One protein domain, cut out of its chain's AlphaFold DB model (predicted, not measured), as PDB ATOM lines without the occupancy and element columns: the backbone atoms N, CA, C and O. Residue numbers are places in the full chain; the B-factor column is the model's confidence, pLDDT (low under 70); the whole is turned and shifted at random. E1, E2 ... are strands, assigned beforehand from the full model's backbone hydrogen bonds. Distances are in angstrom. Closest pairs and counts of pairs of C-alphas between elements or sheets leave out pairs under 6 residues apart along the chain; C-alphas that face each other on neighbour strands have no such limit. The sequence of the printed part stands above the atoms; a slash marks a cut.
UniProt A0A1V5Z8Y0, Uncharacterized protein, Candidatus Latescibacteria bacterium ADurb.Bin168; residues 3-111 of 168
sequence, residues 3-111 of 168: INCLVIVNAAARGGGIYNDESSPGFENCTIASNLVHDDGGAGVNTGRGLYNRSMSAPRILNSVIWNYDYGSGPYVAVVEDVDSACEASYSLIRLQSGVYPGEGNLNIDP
ATOM      1  N   ILE A   3     598.799 292.587 503.980       85.38
ATOM      2  CA  ILE A   3     597.933 291.625 504.655       85.38
ATOM      3  C   ILE A   3     597.050 292.411 505.606       85.38
ATOM      4  O   ILE A   3     597.576 293.245 506.343       85.38
ATOM      5  N   ASN A   4     595.745 292.129 505.618       80.69
ATOM      6  CA  ASN A   4     594.814 292.749 506.565       80.69
ATOM      7  C   ASN A   4     594.834 294.290 506.484       80.69
ATOM      8  O   ASN A   4     594.790 294.989 507.496       80.69
ATOM      9  N   CYS A   5     594.978 294.832 505.270       84.75
ATOM     10  CA  CYS A   5     595.046 296.272 505.039       84.75
ATOM     11  C   CYS A   5     593.704 296.829 504.560       84.75
ATOM     12  O   CYS A   5     592.950 296.163 503.844       84.75
ATOM     13  N   LEU A   6     593.455 298.091 504.902       86.75
ATOM     14  CA  LEU A   6     592.308 298.863 504.448       86.75
ATOM     15  C   LEU A   6     592.813 300.034 503.595       86.75
ATOM     16  O   LEU A   6     593.510 300.910 504.096       86.75
ATOM     17  N   VAL A   7     592.481 300.041 502.305       89.19
ATOM     18  CA  VAL A   7     592.816 301.128 501.371       89.19
ATOM     19  C   VAL A   7     591.508 301.721 500.875       89.19
ATOM     20  O   VAL A   7     590.853 301.161 499.992       89.19
ATOM     21  N   ILE A   8     591.083 302.816 501.492       89.00
ATOM     22  CA  ILE A   8     589.736 303.347 501.299       89.00
ATOM     23  C   ILE A   8     589.717 304.853 501.122       89.00
ATOM     24  O   ILE A   8     590.549 305.551 501.690       89.00
ATOM     25  N   VAL A   9     588.724 305.334 500.372       87.44
ATOM     26  CA  VAL A   9     588.419 306.769 500.219       87.44
ATOM     27  C   VAL A   9     589.626 307.590 499.733       87.44
ATOM     28  O   VAL A   9     589.747 308.777 500.018       87.44
ATOM     29  N   ASN A  10     590.522 306.973 498.962       86.81
ATOM     30  CA  ASN A  10     591.615 307.679 498.304       86.81
ATOM     31  C   ASN A  10     591.171 308.245 496.956       86.81
ATOM     32  O   ASN A  10     590.246 307.735 496.320       86.81
ATOM     33  N   ALA A  11     591.854 309.297 496.511       85.81
ATOM     34  CA  ALA A  11     591.623 309.930 495.224       85.81
ATOM     35  C   ALA A  11     592.949 310.221 494.514       85.81
ATOM     36  O   ALA A  11     593.818 310.889 495.071       85.81
ATOM     37  N   ALA A  12     593.094 309.767 493.268       84.81
ATOM     38  CA  ALA A  12     594.301 309.995 492.470       84.81
ATOM     39  C   ALA A  12     593.985 310.136 490.975       84.81
ATOM     40  O   ALA A  12     592.906 309.774 490.523       84.81
ATOM     41  N   ALA A  13     594.936 310.623 490.175       80.19
ATOM     42  CA  ALA A  13     594.782 310.681 488.715       80.19
ATOM     43  C   ALA A  13     594.789 309.284 488.060       80.19
ATOM     44  O   ALA A  13     594.203 309.062 487.004       80.19
ATOM     45  N   ARG A  14     595.453 308.303 488.685       77.94
ATOM     46  CA  ARG A  14     595.506 306.904 488.235       77.94
ATOM     47  C   ARG A  14     595.539 305.988 489.443       77.94
ATOM     48  O   ARG A  14     596.252 306.286 490.390       77.94
ATOM     49  N   GLY A  15     594.800 304.877 489.377       73.94
ATOM     50  CA  GLY A  15     594.763 303.886 490.454       73.94
ATOM     51  C   GLY A  15     594.328 304.507 491.777       73.94
ATOM     52  O   GLY A  15     595.136 304.604 492.688       73.94
ATOM     53  N   GLY A  16     593.068 304.945 491.849       82.56
ATOM     54  CA  GLY A  16     592.522 305.729 492.960       82.56
ATOM     55  C   GLY A  16     592.882 305.200 494.345       82.56
ATOM     56  O   GLY A  16     593.089 306.002 495.245       82.56
ATOM     57  N   GLY A  17     592.979 303.875 494.512       89.75
ATOM     58  CA  GLY A  17     593.564 303.247 495.700       89.75
ATOM     59  C   GLY A  17     595.050 302.914 495.536       89.75
ATOM     60  O   GLY A  17     595.875 303.318 496.349       89.75
ATOM     61  N   ILE A  18     595.392 302.135 494.505       93.69
ATOM     62  CA  ILE A  18     596.739 301.607 494.275       93.69
ATOM     63  C   ILE A  18     597.127 301.745 492.802       93.69
ATOM     64  O   ILE A  18     596.388 301.341 491.902       93.69
ATOM     65  N   TYR A  19     598.340 302.241 492.569       93.81
ATOM     66  CA  TYR A  19     598.982 302.302 491.261       93.81
ATOM     67  C   TYR A  19     600.272 301.469 491.265       93.81
ATOM     68  O   TYR A  19     601.196 301.754 492.027       93.81
ATOM     69  N   ASN A  20     600.334 300.453 490.404       94.62
ATOM     70  CA  ASN A  20     601.501 299.600 490.196       94.62
ATOM     71  C   ASN A  20     602.133 299.900 488.831       94.62
ATOM     72  O   ASN A  20     601.469 299.817 487.797       94.62
ATOM     73  N   ASP A  21     603.424 300.220 488.832       96.06
ATOM     74  CA  ASP A  21     604.238 300.405 487.630       96.06
ATOM     75  C   ASP A  21     605.487 299.549 487.787       96.06
ATOM     76  O   ASP A  21     606.252 299.762 488.728       96.06
ATOM     77  N   GLU A  22     605.636 298.543 486.924       97.19
ATOM     78  CA  GLU A  22     606.723 297.559 487.004       97.19
ATOM     79  C   GLU A  22     606.811 296.893 488.398       97.19
ATOM     80  O   GLU A  22     607.886 296.671 488.958       97.19
ATOM     81  N   SER A  23     605.649 296.597 488.999       96.06
ATOM     82  CA  SER A  23     605.542 296.100 490.375       96.06
ATOM     83  C   SER A  23     604.410 295.085 490.539       96.06
ATOM     84  O   SER A  23     603.328 295.227 489.978       96.06
ATOM     85  N   SER A  24     604.638 294.064 491.364       97.31
ATOM     86  CA  SER A  24     603.721 292.925 491.528       97.31
ATOM     87  C   SER A  24     603.403 292.648 493.003       97.31
ATOM     88  O   SER A  24     603.767 291.590 493.526       97.31
ATOM     89  N   PRO A  25     602.779 293.590 493.737       96.19
ATOM     90  CA  PRO A  25     602.438 293.360 495.135       96.19
ATOM     91  C   PRO A  25     601.333 292.308 495.292       96.19
ATOM     92  O   PRO A  25     600.390 292.233 494.508       96.19
ATOM     93  N   GLY A  26     601.436 291.510 496.355       95.88
ATOM     94  CA  GLY A  26     600.351 290.648 496.824       95.88
ATOM     95  C   GLY A  26     599.478 291.355 497.862       95.88
ATOM     96  O   GLY A  26     600.023 292.044 498.730       95.88
ATOM     97  N   PHE A  27     598.168 291.134 497.782       93.94
ATOM     98  CA  PHE A  27     597.135 291.589 498.707       93.94
ATOM     99  C   PHE A  27     596.386 290.379 499.247       93.94
ATOM    100  O   PHE A  27     595.745 289.650 498.491       93.94
ATOM    101  N   GLU A  28     596.471 290.173 500.552       87.75
ATOM    102  CA  GLU A  28     595.796 289.081 501.238       87.75
ATOM    103  C   GLU A  28     594.883 289.653 502.317       87.75
ATOM    104  O   GLU A  28     595.304 290.497 503.108       87.75
ATOM    105  N   ASN A  29     593.624 289.218 502.357       82.88
ATOM    106  CA  ASN A  29     592.662 289.675 503.366       82.88
ATOM    107  C   ASN A  29     592.506 291.208 503.421       82.88
ATOM    108  O   ASN A  29     592.241 291.772 504.480       82.88
ATOM    109  N   CYS A  30     592.700 291.895 502.294       89.12
ATOM    110  CA  CYS A  30     592.641 293.350 502.218       89.12
ATOM    111  C   CYS A  30     591.266 293.828 501.743       89.12
ATOM    112  O   CYS A  30     590.581 293.138 500.985       89.12
ATOM    113  N   THR A  31     590.903 295.051 502.118       90.12
ATOM    114  CA  THR A  31     589.733 295.752 501.575       90.12
ATOM    115  C   THR A  31     590.193 297.024 500.873       90.12
ATOM    116  O   THR A  31     590.748 297.921 501.502       90.12
ATOM    117  N   ILE A  32     589.962 297.100 499.561       92.12
ATOM    118  CA  ILE A  32     590.284 298.237 498.695       92.12
ATOM    119  C   ILE A  32     588.976 298.777 498.113       92.12
ATOM    120  O   ILE A  32     588.459 298.251 497.122       92.12
ATOM    121  N   ALA A  33     588.403 299.801 498.742       90.38
ATOM    122  CA  ALA A  33     587.029 300.220 498.474       90.38
ATOM    123  C   ALA A  33     586.837 301.741 498.470       90.38
ATOM    124  O   ALA A  33     587.585 302.477 499.101       90.38
ATOM    125  N   SER A  34     585.812 302.216 497.763       88.19
ATOM    126  CA  SER A  34     585.459 303.648 497.689       88.19
ATOM    127  C   SER A  34     586.595 304.592 497.255       88.19
ATOM    128  O   SER A  34     586.560 305.778 497.564       88.19
ATOM    129  N   ASN A  35     587.602 304.090 496.544       89.44
ATOM    130  CA  ASN A  35     588.678 304.887 495.976       89.44
ATOM    131  C   ASN A  35     588.308 305.384 494.576       89.44
ATOM    132  O   ASN A  35     587.685 304.668 493.782       89.44
ATOM    133  N   LEU A  36     588.730 306.605 494.267       86.38
ATOM    134  CA  LEU A  36     588.309 307.358 493.098       86.38
ATOM    135  C   LEU A  36     589.488 307.731 492.219       86.38
ATOM    136  O   LEU A  36     590.561 308.107 492.688       86.38
ATOM    137  N   VAL A  37     589.255 307.686 490.916       84.38
ATOM    138  CA  VAL A  37     590.116 308.343 489.948       84.38
ATOM    139  C   VAL A  37     589.465 309.634 489.497       84.38
ATOM    140  O   VAL A  37     588.328 309.623 489.020       84.38
ATOM    141  N   HIS A  38     590.188 310.736 489.681       77.00
ATOM    142  CA  HIS A  38     589.784 312.058 489.223       77.00
ATOM    143  C   HIS A  38     590.415 312.272 487.853       77.00
ATOM    144  O   HIS A  38     591.635 312.229 487.721       77.00
ATOM    145  N   ASP A  39     589.576 312.457 486.841       66.75
ATOM    146  CA  ASP A  39     590.016 312.619 485.461       66.75
ATOM    147  C   ASP A  39     590.910 313.863 485.301       66.75
ATOM    148  O   ASP A  39     590.458 315.001 485.440       66.75
ATOM    149  N   ASP A  40     592.181 313.642 484.980       54.88
ATOM    150  CA  ASP A  40     593.178 314.644 484.609       54.88
ATOM    151  C   ASP A  40     593.005 315.140 483.151       54.88
ATOM    152  O   ASP A  40     593.703 316.064 482.723       54.88
ATOM    153  N   GLY A  41     592.040 314.582 482.397       52.03
ATOM    154  CA  GLY A  41     591.774 314.853 480.977       52.03
ATOM    155  C   GLY A  41     590.490 315.630 480.632       52.03
ATOM    156  O   GLY A  41     590.287 315.953 479.459       52.03
ATOM    157  N   GLY A  42     589.646 315.992 481.606       44.75
ATOM    158  CA  GLY A  42     588.590 317.004 481.426       44.75
ATOM    159  C   GLY A  42     587.150 316.528 481.177       44.75
ATOM    160  O   GLY A  42     586.294 317.377 480.921       44.75
ATOM    161  N   ALA A  43     586.824 315.235 481.288       50.28
ATOM    162  CA  ALA A  43     585.433 314.764 481.232       50.28
ATOM    163  C   ALA A  43     584.690 314.887 482.579       50.28
ATOM    164  O   ALA A  43     583.464 314.775 482.610       50.28
ATOM    165  N   GLY A  44     585.401 315.151 483.684       54.16
ATOM    166  CA  GLY A  44     584.800 315.475 484.985       54.16
ATOM    167  C   GLY A  44     584.039 314.321 485.645       54.16
ATOM    168  O   GLY A  44     583.159 314.564 486.470       54.16
ATOM    169  N   VAL A  45     584.342 313.074 485.275       59.94
ATOM    170  CA  VAL A  45     583.702 311.885 485.851       59.94
ATOM    171  C   VAL A  45     584.651 311.242 486.858       59.94
ATOM    172  O   VAL A  45     585.728 310.781 486.487       59.94
ATOM    173  N   ASN A  46     584.236 311.178 488.123       71.06
ATOM    174  CA  ASN A  46     584.947 310.409 489.140       71.06
ATOM    175  C   ASN A  46     584.592 308.930 488.969       71.06
ATOM    176  O   ASN A  46     583.432 308.539 489.125       71.06
ATOM    177  N   THR A  47     585.583 308.110 488.627       80.56
ATOM    178  CA  THR A  47     585.389 306.670 488.379       80.56
ATOM    179  C   THR A  47     586.000 305.849 489.501       80.56
ATOM    180  O   THR A  47     587.037 306.213 490.058       80.56
ATOM    181  N   GLY A  48     585.340 304.760 489.873       83.94
ATOM    182  CA  GLY A  48     585.766 303.907 490.970       83.94
ATOM    183  C   GLY A  48     586.869 302.973 490.510       83.94
ATOM    184  O   GLY A  48     586.596 301.983 489.839       83.94
ATOM    185  N   ARG A  49     588.118 303.239 490.901       89.00
ATOM    186  CA  ARG A  49     589.244 302.365 490.549       89.00
ATOM    187  C   ARG A  49     590.090 302.065 491.775       89.00
ATOM    188  O   ARG A  49     590.690 302.957 492.367       89.00
ATOM    189  N   GLY A  50     590.136 300.786 492.135       91.12
ATOM    190  CA  GLY A  50     590.919 300.297 493.263       91.12
ATOM    191  C   GLY A  50     592.373 300.084 492.883       91.12
ATOM    192  O   GLY A  50     593.254 300.547 493.595       91.12
ATOM    193  N   LEU A  51     592.615 299.402 491.760       93.88
ATOM    194  CA  LEU A  51     593.956 299.094 491.272       93.88
ATOM    195  C   LEU A  51     594.121 299.530 489.817       93.88
ATOM    196  O   LEU A  51     593.246 299.300 488.982       93.88
ATOM    197  N   TYR A  52     595.273 300.114 489.520       94.25
ATOM    198  CA  TYR A  52     595.762 300.335 488.166       94.25
ATOM    199  C   TYR A  52     597.159 299.733 488.049       94.25
ATOM    200  O   TYR A  52     598.046 300.098 488.817       94.25
ATOM    201  N   ASN A  53     597.362 298.846 487.086       96.00
ATOM    202  CA  ASN A  53     598.602 298.108 486.898       96.00
ATOM    203  C   ASN A  53     599.136 298.362 485.497       96.00
ATOM    204  O   ASN A  53     598.395 298.264 484.518       96.00
ATOM    205  N   ARG A  54     600.430 298.658 485.394       95.94
ATOM    206  CA  ARG A  54     601.090 298.791 484.100       95.94
ATOM    207  C   ARG A  54     602.516 298.272 484.070       95.94
ATOM    208  O   ARG A  54     603.117 298.004 485.110       95.94
ATOM    209  N   SER A  55     603.058 298.177 482.860       96.94
ATOM    210  CA  SER A  55     604.458 297.818 482.615       96.94
ATOM    211  C   SER A  55     604.792 296.423 483.156       96.94
ATOM    212  O   SER A  55     605.673 296.270 483.995       96.94
ATOM    213  N   MET A  56     604.069 295.398 482.686       97.38
ATOM    214  CA  MET A  56     604.271 293.993 483.077       97.38
ATOM    215  C   MET A  56     604.080 293.724 484.578       97.38
ATOM    216  O   MET A  56     604.677 292.805 485.139       97.38
ATOM    217  N   SER A  57     603.227 294.513 485.229       97.94
ATOM    218  CA  SER A  57     602.842 294.285 486.618       97.94
ATOM    219  C   SER A  57     601.955 293.040 486.726       97.94
ATOM    220  O   SER A  57     601.101 292.787 485.874       97.94
ATOM    221  N   ALA A  58     602.149 292.261 487.787       97.31
ATOM    222  CA  ALA A  58     601.391 291.039 488.053       97.31
ATOM    223  C   ALA A  58     600.996 290.929 489.535       97.31
ATOM    224  O   ALA A  58     601.453 290.019 490.238       97.31
ATOM    225  N   PRO A  59     600.215 291.890 490.070       97.25
ATOM    226  CA  PRO A  59     599.762 291.814 491.448       97.25
ATOM    227  C   PRO A  59     598.844 290.609 491.661       97.25
ATOM    228  O   PRO A  59     598.185 290.121 490.742       97.25
ATOM    229  N   ARG A  60     598.793 290.142 492.908       97.56
ATOM    230  CA  ARG A  60     597.965 289.002 493.314       97.56
ATOM    231  C   ARG A  60     596.979 289.413 494.388       97.56
ATOM    232  O   ARG A  60     597.373 290.041 495.364       97.56
ATOM    233  N   ILE A  61     595.723 289.025 494.224       95.69
ATOM    234  CA  ILE A  61     594.628 289.324 495.142       95.69
ATOM    235  C   ILE A  61     594.091 288.003 495.689       95.69
ATOM    236  O   ILE A  61     593.659 287.133 494.939       95.69
ATOM    237  N   LEU A  62     594.114 287.844 497.004       90.06
ATOM    238  CA  LEU A  62     593.627 286.646 497.675       90.06
ATOM    239  C   LEU A  62     592.735 287.044 498.844       90.06
ATOM    240  O   LEU A  62     593.097 287.929 499.625       90.06
ATOM    241  N   ASN A  63     591.583 286.389 498.984       86.06
ATOM    242  CA  ASN A  63     590.671 286.579 500.117       86.06
ATOM    243  C   ASN A  63     590.339 288.060 500.394       86.06
ATOM    244  O   ASN A  63     590.187 288.488 501.541       86.06
ATOM    245  N   SER A  64     590.275 288.874 499.345       89.75
ATOM    246  CA  SER A  64     590.223 290.330 499.459       89.75
ATOM    247  C   SER A  64     588.934 290.890 498.868       89.75
ATOM    248  O   SER A  64     588.151 290.189 498.226       89.75
ATOM    249  N   VAL A  65     588.686 292.169 499.125       90.69
ATOM    250  CA  VAL A  65     587.499 292.891 498.669       90.69
ATOM    251  C   VAL A  65     587.953 294.097 497.871       90.69
ATOM    252  O   VAL A  65     588.548 295.008 498.433       90.69
ATOM    253  N   ILE A  66     587.663 294.121 496.575       93.56
ATOM    254  CA  ILE A  66     587.918 295.257 495.691       93.56
ATOM    255  C   ILE A  66     586.576 295.820 495.240       93.56
ATOM    256  O   ILE A  66     585.912 295.267 494.357       93.56
ATOM    257  N   TRP A  67     586.156 296.915 495.869       91.81
ATOM    258  CA  TRP A  67     584.789 297.410 495.740       91.81
ATOM    259  C   TRP A  67     584.726 298.936 495.662       91.81
ATOM    260  O   TRP A  67     584.465 299.634 496.639       91.81
ATOM    261  N   ASN A  68     585.006 299.467 494.473       90.19
ATOM    262  CA  ASN A  68     585.036 300.905 494.202       90.19
ATOM    263  C   ASN A  68     583.862 301.250 493.282       90.19
ATOM    264  O   ASN A  68     583.649 300.575 492.277       90.19
ATOM    265  N   TYR A  69     583.069 302.253 493.653       84.75
ATOM    266  CA  TYR A  69     581.904 302.669 492.874       84.75
ATOM    267  C   TYR A  69     582.263 303.805 491.922       84.75
ATOM    268  O   TYR A  69     583.057 304.678 492.258       84.75
ATOM    269  N   ASP A  70     581.629 303.809 490.753       76.31
ATOM    270  CA  ASP A  70     581.632 304.966 489.868       76.31
ATOM    271  C   ASP A  70     580.689 306.036 490.427       76.31
ATOM    272  O   ASP A  70     579.528 305.757 490.740       76.31
ATOM    273  N   TYR A  71     581.175 307.272 490.528       70.00
ATOM    274  CA  TYR A  71     580.396 308.425 490.973       70.00
ATOM    275  C   TYR A  71     580.187 309.352 489.775       70.00
ATOM    276  O   TYR A  71     580.770 310.431 489.671       70.00
ATOM    277  N   GLY A  72     579.357 308.906 488.830       65.62
ATOM    278  CA  GLY A  72     578.968 309.707 487.675       65.62
ATOM    279  C   GLY A  72     578.165 308.935 486.632       65.62
ATOM    280  O   GLY A  72     578.036 307.717 486.693       65.62
ATOM    281  N   SER A  73     577.625 309.655 485.649       61.59
ATOM    282  CA  SER A  73     576.881 309.089 484.510       61.59
ATOM    283  C   SER A  73     577.789 308.573 483.383       61.59
ATOM    284  O   SER A  73     577.346 308.455 482.240       61.59
ATOM    285  N   GLY A  74     579.075 308.358 483.675       65.06
ATOM    286  CA  GLY A  74     580.061 307.880 482.709       65.06
ATOM    287  C   GLY A  74     579.945 306.379 482.434       65.06
ATOM    288  O   GLY A  74     579.150 305.684 483.071       65.06
ATOM    289  N   PRO A  75     580.723 305.863 481.464       67.69
ATOM    290  CA  PRO A  75     580.816 304.428 481.243       67.69
ATOM    291  C   PRO A  75     581.369 303.741 482.493       67.69
ATOM    292  O   PRO A  75     582.195 304.311 483.203       67.69
ATOM    293  N   TYR A  76     580.924 302.508 482.730       74.94
ATOM    294  CA  TYR A  76     581.483 301.661 483.777       74.94
ATOM    295  C   TYR A  76     582.996 301.515 483.594       74.94
ATOM    296  O   TYR A  76     583.456 301.226 482.483       74.94
ATOM    297  N   VAL A  77     583.751 301.656 484.681       79.56
ATOM    298  CA  VAL A  77     585.200 301.444 484.683       79.56
ATOM    299  C   VAL A  77     585.550 300.227 485.531       79.56
ATOM    300  O   VAL A  77     584.957 299.966 486.575       79.56
ATOM    301  N   ALA A  78     586.513 299.434 485.062       87.94
ATOM    302  CA  ALA A  78     586.986 298.282 485.813       87.94
ATOM    303  C   ALA A  78     587.688 298.734 487.104       87.94
ATOM    304  O   ALA A  78     588.592 299.565 487.073       87.94
ATOM    305  N   VAL A  79     587.311 298.137 488.239       93.12
ATOM    306  CA  VAL A  79     587.936 298.444 489.537       93.12
ATOM    307  C   VAL A  79     589.383 297.953 489.637       93.12
ATOM    308  O   VAL A  79     590.130 298.444 490.483       93.12
ATOM    309  N   VAL A  80     589.765 297.005 488.777       94.94
ATOM    310  CA  VAL A  80     591.140 296.570 488.510       94.94
ATOM    311  C   VAL A  80     591.400 296.813 487.028       94.94
ATOM    312  O   VAL A  80     590.743 296.203 486.185       94.94
ATOM    313  N   GLU A  81     592.329 297.707 486.711       93.38
ATOM    314  CA  GLU A  81     592.748 297.978 485.337       93.38
ATOM    315  C   GLU A  81     594.168 297.480 485.103       93.38
ATOM    316  O   GLU A  81     595.089 297.866 485.820       93.38
ATOM    317  N   ASP A  82     594.337 296.663 484.070       94.50
ATOM    318  CA  ASP A  82     595.625 296.144 483.633       94.50
ATOM    319  C   ASP A  82     595.970 296.709 482.247       94.50
ATOM    320  O   ASP A  82     595.263 296.468 481.268       94.50
ATOM    321  N   VAL A  83     597.078 297.445 482.153       94.94
ATOM    322  CA  VAL A  83     597.650 297.950 480.897       94.94
ATOM    323  C   VAL A  83     598.977 297.245 480.656       94.94
ATOM    324  O   VAL A  83     599.945 297.463 481.381       94.94
ATOM    325  N   ASP A  84     599.029 296.353 479.666       95.69
ATOM    326  CA  ASP A  84     600.182 295.464 479.438       95.69
ATOM    327  C   ASP A  84     600.615 294.726 480.722       95.69
ATOM    328  O   ASP A  84     601.800 294.601 481.033       95.69
ATOM    329  N   SER A  85     599.632 294.316 481.525       97.81
ATOM    330  CA  SER A  85     599.780 293.727 482.861       97.81
ATOM    331  C   SER A  85     598.737 292.625 483.061       97.81
ATOM    332  O   SER A  85     597.860 292.444 482.214       97.81
ATOM    333  N   ALA A  86     598.846 291.864 484.149       96.81
ATOM    334  CA  ALA A  86     597.895 290.802 484.457       96.81
ATOM    335  C   ALA A  86     597.760 290.606 485.969       96.81
ATOM    336  O   ALA A  86     598.584 289.938 486.595       96.81
ATOM    337  N   CYS A  87     596.712 291.177 486.558       97.62
ATOM    338  CA  CYS A  87     596.360 290.895 487.938       97.62
ATOM    339  C   CYS A  87     595.707 289.511 488.050       97.62
ATOM    340  O   CYS A  87     594.808 289.153 487.291       97.62
ATOM    341  N   GLU A  88     596.138 288.729 489.035       97.31
ATOM    342  CA  GLU A  88     595.531 287.437 489.351       97.31
ATOM    343  C   GLU A  88     594.723 287.561 490.639       97.31
ATOM    344  O   GLU A  88     595.189 288.162 491.609       97.31
ATOM    345  N   ALA A  89     593.528 286.974 490.674       95.56
ATOM    346  CA  ALA A  89     592.710 286.971 491.877       95.56
ATOM    347  C   ALA A  89     592.080 285.609 492.148       95.56
ATOM    348  O   ALA A  89     591.662 284.921 491.219       95.56
ATOM    349  N   SER A  90     591.944 285.248 493.417       91.25
ATOM    350  CA  SER A  90     591.136 284.107 493.844       91.25
ATOM    351  C   SER A  90     590.448 284.377 495.179       91.25
ATOM    352  O   SER A  90     590.897 285.208 495.979       91.25
ATOM    353  N   TYR A  91     589.329 283.688 495.407       85.56
ATOM    354  CA  TYR A  91     588.551 283.735 496.650       85.56
ATOM    355  C   TYR A  91     588.179 285.161 497.099       85.56
ATOM    356  O   TYR A  91     588.093 285.452 498.290       85.56
ATOM    357  N   SER A  92     588.008 286.082 496.147       88.88
ATOM    358  CA  SER A  92     587.879 287.518 496.404       88.88
ATOM    359  C   SER A  92     586.562 288.087 495.883       88.88
ATOM    360  O   SER A  92     585.988 287.599 494.909       88.88
ATOM    361  N   LEU A  93     586.091 289.167 496.509       89.19
ATOM    362  CA  LEU A  93     584.968 289.954 495.998       89.19
ATOM    363  C   LEU A  93     585.509 291.073 495.129       89.19
ATOM    364  O   LEU A  93     586.163 291.981 495.638       89.19
ATOM    365  N   ILE A  94     585.247 291.022 493.830       92.94
ATOM    366  CA  ILE A  94     585.744 292.025 492.891       92.94
ATOM    367  C   ILE A  94     584.576 292.536 492.073       92.94
ATOM    368  O   ILE A  94     583.919 291.785 491.350       92.94
ATOM    369  N   ARG A  95     584.327 293.839 492.197       91.69
ATOM    370  CA  ARG A  95     583.232 294.494 491.495       91.69
ATOM    371  C   ARG A  95     583.460 294.474 489.984       91.69
ATOM    372  O   ARG A  95     584.459 294.991 489.492       91.69
ATOM    373  N   LEU A  96     582.487 293.943 489.254       89.62
ATOM    374  CA  LEU A  96     582.376 294.038 487.798       89.62
ATOM    375  C   LEU A  96     580.978 294.528 487.406       89.62
ATOM    376  O   LEU A  96     580.015 294.362 488.155       89.62
ATOM    377  N   GLN A  97     580.836 295.094 486.205       87.88
ATOM    378  CA  GLN A  97     579.517 295.461 485.676       87.88
ATOM    379  C   GLN A  97     578.631 294.228 485.478       87.88
ATOM    380  O   GLN A  97     577.421 294.270 485.690       87.88
ATOM    381  N   SER A  98     579.247 293.135 485.037       88.38
ATOM    382  CA  SER A  98     578.620 291.844 484.801       88.38
ATOM    383  C   SER A  98     579.675 290.741 484.880       88.38
ATOM    384  O   SER A  98     580.873 290.996 484.745       88.38
ATOM    385  N   GLY A  99     579.227 289.506 485.113       90.06
ATOM    386  CA  GLY A  99     580.121 288.360 485.264       90.06
ATOM    387  C   GLY A  99     580.925 288.394 486.564       90.06
ATOM    388  O   GLY A  99     580.559 289.080 487.517       90.06
ATOM    389  N   VAL A 100     582.005 287.616 486.591       90.56
ATOM    390  CA  VAL A 100     582.874 287.388 487.752       90.56
ATOM    391  C   VAL A 100     584.326 287.570 487.319       90.56
ATOM    392  O   VAL A 100     584.686 287.186 486.205       90.56
ATOM    393  N   TYR A 101     585.151 288.175 488.180       93.81
ATOM    394  CA  TYR A 101     586.568 288.376 487.883       93.81
ATOM    395  C   TYR A 101     587.274 287.020 487.728       93.81
ATOM    396  O   TYR A 101     587.069 286.149 488.579       93.81
ATOM    397  N   PRO A 102     588.079 286.805 486.672       94.81
ATOM    398  CA  PRO A 102     588.692 285.508 486.413       94.81
ATOM    399  C   PRO A 102     589.490 284.972 487.604       94.81
ATOM    400  O   PRO A 102     590.197 285.722 488.273       94.81
ATOM    401  N   GLY A 103     589.388 283.665 487.836       92.38
ATOM    402  CA  GLY A 103     590.066 282.975 488.930       92.38
ATOM    403  C   GLY A 103     589.111 282.175 489.807       92.38
ATOM    404  O   GLY A 103     587.892 282.337 489.757       92.38
ATOM    405  N   GLU A 104     589.676 281.249 490.575       86.00
ATOM    406  CA  GLU A 104     588.911 280.342 491.427       86.00
ATOM    407  C   GLU A 104     588.238 281.099 492.576       86.00
ATOM    408  O   GLU A 104     588.866 281.932 493.227       86.00
ATOM    409  N   GLY A 105     586.962 280.807 492.832       82.06
ATOM    410  CA  GLY A 105     586.251 281.314 494.006       82.06
ATOM    411  C   GLY A 105     586.062 282.834 494.046       82.06
ATOM    412  O   GLY A 105     585.769 283.373 495.103       82.06
ATOM    413  N   ASN A 106     586.243 283.569 492.950       87.44
ATOM    414  CA  ASN A 106     585.883 284.986 492.951       87.44
ATOM    415  C   ASN A 106     584.365 285.160 492.873       87.44
ATOM    416  O   ASN A 106     583.658 284.336 492.293       87.44
ATOM    417  N   LEU A 107     583.865 286.268 493.414       86.75
ATOM    418  CA  LEU A 107     582.464 286.662 493.293       86.75
ATOM    419  C   LEU A 107     582.353 288.144 492.944       86.75
ATOM    420  O   LEU A 107     583.187 288.967 493.317       86.75
ATOM    421  N   ASN A 108     581.273 288.481 492.249       88.12
ATOM    422  CA  ASN A 108     580.876 289.853 491.962       88.12
ATOM    423  C   ASN A 108     579.519 290.118 492.617       88.12
ATOM    424  O   ASN A 108     578.476 290.165 491.965       88.12
ATOM    425  N   ILE A 109     579.549 290.191 493.941       83.31
ATOM    426  CA  ILE A 109     578.385 290.345 494.807       83.31
ATOM    427  C   ILE A 109     578.685 291.474 495.781       83.31
ATOM    428  O   ILE A 109     579.813 291.581 496.264       83.31
ATOM    429  N   ASP A 110     577.676 292.301 496.058       83.06
ATOM    430  CA  ASP A 110     577.807 293.411 496.997       83.06
ATOM    431  C   ASP A 110     578.366 292.921 498.350       83.06
ATOM    432  O   ASP A 110     577.804 291.987 498.931       83.06
ATOM    433  N   PRO A 111     579.465 293.515 498.857       80.38
ATOM    434  CA  PRO A 111     580.074 293.165 500.130       80.38
ATOM    435  C   PRO A 111     579.156 293.409 501.332       80.38
ATOM    436  O   PRO A 111     579.448 292.904 502.416       80.38
TER     437      PRO A 111
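Overview. This is residues 3 to 111 of the 168 residues of an uncharacterized protein of Candidatus Latescibacteria bacterium ADurb.Bin168 (UniProt A0A1V5Z8Y0). With little regular structure, the chain winds in three stacked turns, a short solenoid walled by three narrow parallel sheets, in order E2 E5 E8, E3 E6 E9 and E1 E4 E7. The 109 printed residues hold nine strands, E1 to E9 along the chain, and no named helix; the class is all strand, with 30 residues in named elements. The whole is compact, radius of gyration of the C-alphas 12.8 A, spanning 37 by 31 by 23 A.

Along the chain. E2, residues 18 to 21, E5, 51 to 54, and E8, 80 to 83, each measure 10.1 A from first to last C-alpha. E3 is residues 26 to 28, E6 60 to 62, E9 88 to 90, E1 6 to 8, E4 31 to 33, E7 65 to 67. C-alpha 6 begins E1 at (592.308, 298.863, 504.448); C-alpha 90 ends E9 at (591.136, 284.107, 493.844).

Arrangement. Within hydrogen-bond range, inner strand E5 pairs with E2, N 20 to O 52, 2.8 A, and E8, N 53 to O 81, 2.8 A. Inner strand E6 pairs with E3, N 27 to O 60, 2.8 A, and E9, N 61 to O 88, 2.8 A. Inner strand E4 pairs with E1, N 7 to O 31, 2.9 A, and E7, N 32 to O 65, 2.8 A.

Size, cuts and confidence. The printed part has no cut. Links E4 to E5 and E7 to E8 are long. Residues 39 to 45 and 72 to 75 have pLDDT under 70.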